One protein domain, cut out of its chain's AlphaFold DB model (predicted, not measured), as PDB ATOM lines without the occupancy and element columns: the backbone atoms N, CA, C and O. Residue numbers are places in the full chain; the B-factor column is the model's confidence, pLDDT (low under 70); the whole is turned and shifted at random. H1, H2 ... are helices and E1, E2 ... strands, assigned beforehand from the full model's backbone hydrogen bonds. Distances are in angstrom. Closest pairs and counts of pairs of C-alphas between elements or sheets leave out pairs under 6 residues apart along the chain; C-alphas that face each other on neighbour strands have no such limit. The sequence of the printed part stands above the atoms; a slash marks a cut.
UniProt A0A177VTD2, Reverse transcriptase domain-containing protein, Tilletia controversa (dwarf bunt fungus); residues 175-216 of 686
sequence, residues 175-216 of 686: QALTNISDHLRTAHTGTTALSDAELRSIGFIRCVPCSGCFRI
ATOM      1  N   GLN A 175      40.954  34.272 -30.717       70.50
ATOM      2  CA  GLN A 175      40.390  35.547 -30.258       70.50
ATOM      3  C   GLN A 175      39.433  36.159 -31.294       70.50
ATOM      4  O   GLN A 175      39.622  36.038 -32.506       70.50
ATOM      5  N   ALA A 176      38.379  36.819 -30.809       74.75
ATOM      6  CA  ALA A 176      37.343  37.428 -31.639       74.75
ATOM      7  C   ALA A 176      37.839  38.739 -32.275       74.75
ATOM      8  O   ALA A 176      38.126  39.715 -31.583       74.75
ATOM      9  N   LEU A 177      37.919  38.782 -33.607       76.38
ATOM     10  CA  LEU A 177      38.540  39.885 -34.341       76.38
ATOM     11  C   LEU A 177      37.549  41.015 -34.654       76.38
ATOM     12  O   LEU A 177      36.423  40.793 -35.117       76.38
ATOM     13  N   THR A 178      38.006  42.256 -34.470       70.56
ATOM     14  CA  THR A 178      37.254  43.482 -34.792       70.56
ATOM     15  C   THR A 178      37.069  43.666 -36.301       70.56
ATOM     16  O   THR A 178      35.964  43.985 -36.740       70.56
ATOM     17  N   ASN A 179      38.101  43.386 -37.108       78.94
ATOM     18  CA  ASN A 179      37.982  43.247 -38.562       78.94
ATOM     19  C   ASN A 179      38.754  42.030 -39.096       78.94
ATOM     20  O   ASN A 179      39.889  42.130 -39.563       78.94
ATOM     21  N   ILE A 180      38.087  40.873 -39.103       81.44
ATOM     22  CA  ILE A 180      38.625  39.636 -39.688       81.44
ATOM     23  C   ILE A 180      39.003  39.785 -41.178       81.44
ATOM     24  O   ILE A 180      39.929  39.131 -41.638       81.44
ATOM     25  N   SER A 181      38.361  40.693 -41.925       78.00
ATOM     26  CA  SER A 181      38.639  40.912 -43.358       78.00
ATOM     27  C   SER A 181      40.013  41.543 -43.627       78.00
ATOM     28  O   SER A 181      40.543  41.400 -44.726       78.00
ATOM     29  N   ASP A 182      40.584  42.254 -42.651       77.31
ATOM     30  CA  ASP A 182      41.934  42.821 -42.766       77.31
ATOM     31  C   ASP A 182      42.969  41.811 -42.271       77.31
ATOM     32  O   ASP A 182      43.947  41.561 -42.966       77.31
ATOM     33  N   HIS A 183      42.689  41.137 -41.149       82.69
ATOM     34  CA  HIS A 183      43.512  40.042 -40.625       82.69
ATOM     35  C   HIS A 183      43.740  38.921 -41.658       82.69
ATOM     36  O   HIS A 183      44.875  38.504 -41.875       82.69
ATOM     37  N   LEU A 184      42.692  38.482 -42.365       82.88
ATOM     38  CA  LEU A 184      42.807  37.481 -43.436       82.88
ATOM     39  C   LEU A 184      43.712  37.927 -44.596       82.88
ATOM     40  O   LEU A 184      44.274  37.080 -45.282       82.88
ATOM     41  N   ARG A 185      43.853  39.239 -44.826       76.25
ATOM     42  CA  ARG A 185      44.691  39.799 -45.898       76.25
ATOM     43  C   ARG A 185      46.143  40.037 -45.477       76.25
ATOM     44  O   ARG A 185      46.973  40.247 -46.355       76.25
ATOM     45  N   THR A 186      46.454  40.002 -44.179       76.88
ATOM     46  CA  THR A 186      47.795  40.306 -43.648       76.88
ATOM     47  C   THR A 186      48.473  39.134 -42.939       76.88
ATOM     48  O   THR A 186      49.686  39.004 -43.050       76.88
ATOM     49  N   ALA A 187      47.727  38.264 -42.249       78.62
ATOM     50  CA  ALA A 187      48.283  37.141 -41.479       78.62
ATOM     51  C   ALA A 187      48.313  35.797 -42.240       78.62
ATOM     52  O   ALA A 187      49.061  34.891 -41.865       78.62
ATOM     53  N   HIS A 188      47.506  35.660 -43.300       81.81
ATOM     54  CA  HIS A 188      47.253  34.393 -44.004       81.81
ATOM     55  C   HIS A 188      47.630  34.461 -45.491       81.81
ATOM     56  O   HIS A 188      46.807  34.240 -46.382       81.81
ATOM     57  N   THR A 189      48.897  34.778 -45.751       75.38
ATOM     58  CA  THR A 189      49.494  34.895 -47.088       75.38
ATOM     59  C   THR A 189      50.613  33.862 -47.273       75.38
ATOM     60  O   THR A 189      51.194  33.367 -46.309       75.38
ATOM     61  N   GLY A 190      50.902  33.478 -48.522       74.62
ATOM     62  CA  GLY A 190      51.914  32.454 -48.814       74.62
ATOM     63  C   GLY A 190      51.641  31.134 -48.080       74.62
ATOM     64  O   GLY A 190      50.543  30.589 -48.156       74.62
ATOM     65  N   THR A 191      52.633  30.632 -47.343       72.00
ATOM     66  CA  THR A 191      52.576  29.347 -46.621       72.00
ATOM     67  C   THR A 191      51.707  29.348 -45.355       72.00
ATOM     68  O   THR A 191      51.516  28.289 -44.763       72.00
ATOM     69  N   THR A 192      51.145  30.491 -44.930       76.50
ATOM     70  CA  THR A 192      50.151  30.561 -43.833       76.50
ATOM     71  C   THR A 192      48.713  30.738 -44.330       76.50
ATOM     72  O   THR A 192      47.805  30.978 -43.528       76.50
ATOM     73  N   ALA A 193      48.486  30.640 -45.642       81.88
ATOM     74  CA  ALA A 193      47.176  30.809 -46.257       81.88
ATOM     75  C   ALA A 193      46.170  29.728 -45.820       81.88
ATOM     76  O   ALA A 193      46.435  28.534 -45.929       81.88
ATOM     77  N   LEU A 194      44.983  30.164 -45.386       85.38
ATOM     78  CA  LEU A 194      43.859  29.278 -45.064       85.38
ATOM     79  C   LEU A 194      43.330  28.549 -46.305       85.38
ATOM     80  O   LEU A 194      43.244  29.133 -47.393       85.38
ATOM     81  N   SER A 195      42.883  27.309 -46.123       86.31
ATOM     82  CA  SER A 195      42.138  26.568 -47.140       86.31
ATOM     83  C   SER A 195      40.780  27.214 -47.439       86.31
ATOM     84  O   SER A 195      40.195  27.932 -46.622       86.31
ATOM     85  N   ASP A 196      40.218  26.913 -48.609       82.69
ATOM     86  CA  ASP A 196      38.884  27.393 -48.976       82.69
ATOM     87  C   ASP A 196      37.769  26.811 -48.085       82.69
ATOM     88  O   ASP A 196      36.705  27.419 -47.977       82.69
ATOM     89  N   ALA A 197      38.004  25.683 -47.404       82.31
ATOM     90  CA  ALA A 197      37.086  25.136 -46.403       82.31
ATOM     91  C   ALA A 197      37.090  25.975 -45.111       82.31
ATOM     92  O   ALA A 197      36.027  26.363 -44.621       82.31
ATOM     93  N   GLU A 198      38.276  26.330 -44.604       85.31
ATOM     94  CA  GLU A 198      38.437  27.224 -43.450       85.31
ATOM     95  C   GLU A 198      37.900  28.632 -43.740       85.31
ATOM     96  O   GLU A 198      37.231  29.222 -42.896       85.31
ATOM     97  N   LEU A 199      38.120  29.168 -44.946       86.44
ATOM     98  CA  LEU A 199      37.535  30.453 -45.343       86.44
ATOM     99  C   LEU A 199      36.001  30.382 -45.372       86.44
ATOM    100  O   LEU A 199      35.335  31.291 -44.875       86.44
ATOM    101  N   ARG A 200      35.422  29.297 -45.901       86.00
ATOM    102  CA  ARG A 200      33.961  29.130 -45.977       86.00
ATOM    103  C   ARG A 200      33.302  28.970 -44.611       86.00
ATOM    104  O   ARG A 200      32.208  29.509 -44.440       86.00
ATOM    105  N   SER A 201      33.942  28.324 -43.631       84.31
ATOM    106  CA  SER A 201      33.360  28.160 -42.286       84.31
ATOM    107  C   SER A 201      33.112  29.501 -41.571       84.31
ATOM    108  O   SER A 201      32.099  29.657 -40.887       84.31
ATOM    109  N   ILE A 202      33.953  30.514 -41.818       85.88
ATOM    110  CA  ILE A 202      33.769  31.896 -41.326       85.88
ATOM    111  C   ILE A 202      32.990  32.815 -42.290       85.88
ATOM    112  O   ILE A 202      32.842  34.010 -42.025       85.88
ATOM    113  N   GLY A 203      32.460  32.286 -43.399       86.62
ATOM    114  CA  GLY A 203      31.664  33.039 -44.378       86.62
ATOM    115  C   GLY A 203      32.482  33.863 -45.381       86.62
ATOM    116  O   GLY A 203      32.010  34.897 -45.862       86.62
ATOM    117  N   PHE A 204      33.700  33.426 -45.697       89.94
ATOM    118  CA  PHE A 204      34.581  34.007 -46.710       89.94
ATOM    119  C   PHE A 204      34.825  33.035 -47.880       89.94
ATOM    120  O   PHE A 204      34.516  31.848 -47.823       89.94
ATOM    121  N   ILE A 205      35.358  33.561 -48.979       89.25
ATOM    122  CA  ILE A 205      35.728  32.826 -50.189       89.25
ATOM    123  C   ILE A 205      36.950  33.490 -50.836       89.25
ATOM    124  O   ILE A 205      37.071  34.720 -50.843       89.25
ATOM    125  N   ARG A 206      37.865  32.685 -51.380       87.75
ATOM    126  CA  ARG A 206      39.001  33.158 -52.176       87.75
ATOM    127  C   ARG A 206      38.547  33.445 -53.608       87.75
ATOM    128  O   ARG A 206      37.862  32.635 -54.228       87.75
ATOM    129  N   CYS A 207      38.907  34.602 -54.154       83.69
ATOM    130  CA  CYS A 207      38.643  34.921 -55.553       83.69
ATOM    131  C   CYS A 207      39.784  34.391 -56.430       83.69
ATOM    132  O   CYS A 207      40.894  34.912 -56.371       83.69
ATOM    133  N   VAL A 208      39.514  33.365 -57.244       78.94
ATOM    134  CA  VAL A 208      40.548  32.651 -58.019       78.94
ATOM    135  C   VAL A 208      41.426  33.587 -58.880       78.94
ATOM    136  O   VAL A 208      42.643  33.498 -58.745       78.94
ATOM    137  N   PRO A 209      40.896  34.548 -59.671       77.44
ATOM    138  CA  PRO A 209      41.732  35.370 -60.558       77.44
ATOM    139  C   PRO A 209      42.590  36.452 -59.871       77.44
ATOM    140  O   PRO A 209      43.345  37.136 -60.559       77.44
ATOM    141  N   CYS A 210      42.479  36.659 -58.552       81.31
ATOM    142  CA  CYS A 210      43.309  37.631 -57.817       81.31
ATOM    143  C   CYS A 210      43.803  37.151 -56.438       81.31
ATOM    144  O   CYS A 210      44.408  37.922 -55.700       81.31
ATOM    145  N   SER A 211      43.519  35.900 -56.058       78.38
ATOM    146  CA  SER A 211      43.799  35.282 -54.748       78.38
ATOM    147  C   SER A 211      43.254  35.991 -53.493       78.38
ATOM    148  O   SER A 211      43.417  35.467 -52.389       78.38
ATOM    149  N   GLY A 212      42.572  37.134 -53.625       81.00
ATOM    150  CA  GLY A 212      42.016  37.895 -52.505       81.00
ATOM    151  C   GLY A 212      40.855  37.183 -51.803       81.00
ATOM    152  O   GLY A 212      40.000  36.577 -52.451       81.00
ATOM    153  N   CYS A 213      40.803  37.276 -50.473       85.88
ATOM    154  CA  CYS A 213      39.728  36.710 -49.656       85.88
ATOM    155  C   CYS A 213      38.625  37.749 -49.399       85.88
ATOM    156  O   CYS A 213      38.883  38.830 -48.868       85.88
ATOM    157  N   PHE A 214      37.382  37.403 -49.735       86.19
ATOM    158  CA  PHE A 214      36.205  38.273 -49.622       86.19
ATOM    159  C   PHE A 214      35.072  37.559 -48.883       86.19
ATOM    160  O   PHE A 214      35.033  36.333 -48.851       86.19
ATOM    161  N   ARG A 215      34.123  38.303 -48.304       86.12
ATOM    162  CA  ARG A 215      32.908  37.702 -47.724       86.12
ATOM    163  C   ARG A 215      32.081  37.033 -48.820       86.12
ATOM    164  O   ARG A 215      32.015  37.558 -49.930       86.12
ATOM    165  N   ILE A 216      31.439  35.910 -48.515       84.44
ATOM    166  CA  ILE A 216      30.579  35.200 -49.466       84.44
ATOM    167  C   ILE A 216      29.166  35.813 -49.493       84.44
ATOM    168  O   ILE A 216      28.605  36.168 -48.455       84.44
TER     169      ILE A 216
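Overview. This is residues 175 to 216 of the 686 residues of the protein "Reverse transcriptase domain-containing protein" of Tilletia controversa (dwarf bunt fungus) (UniProt A0A177VTD2). A small two-stranded hairpin, E1 and E2, has one short helix near each of its strands: H2 near E1 and H1 near E2, with the two helices apart from each other. Residues 175 to 179 and the turn between the strands, residues 207 to 212, lie toward opposite ends of the longest axis. The printed part has 42 residues with two named helices and two named strands, in the order H1, H2, E1, E2; the sheet, E1 - E2, is antiparallel. The class is mixed, helices and strands, though under half of the residues are in named elements. The whole is compact, with a radius of gyration of the C-alphas of 9.7 A, and spans 29 by 21 by 15 A.

Arrangement. E1, residues 204 to 206, and E2, residues 213 to 215, form an antiparallel hairpin, with 145 degrees between their directions. N 205 and O 214 are 2.8 A apart, and N 214 and O 205 2.9 A, both within hydrogen-bond range. H2, residues 196 to 201, comes closest to E1 at the C-alphas of Leu 199 and Ile 205, 5.7 A apart. H1, residues 180 to 186, comes closest to E2 at the C-alphas of Arg 185 and Cys 213, 6.9 A apart. H1 is apart from E1 and from H2. Every O i to N i+4 pair is within hydrogen-bond range in H2, and 2 of 3 in H1.

Along the chain. H1 begins at C-alpha 180 (38.625, 39.636, -39.688) and is 10.0 A long; H2 is 8.7 A long. E1 is 7.1 A long, and E2, 7.2 A, ends at C-alpha 215 (32.908, 37.702, -47.724).

Size, cuts and confidence. The two C-alphas farthest apart are those of Gln 175 and Pro 209, 30.3 A. The printed part has no cut. The link H2 to E1 is tight; H1 to H2 and E1 to E2 are short. The mean pLDDT of the printed part is 81.2, and no printed residue is under 70.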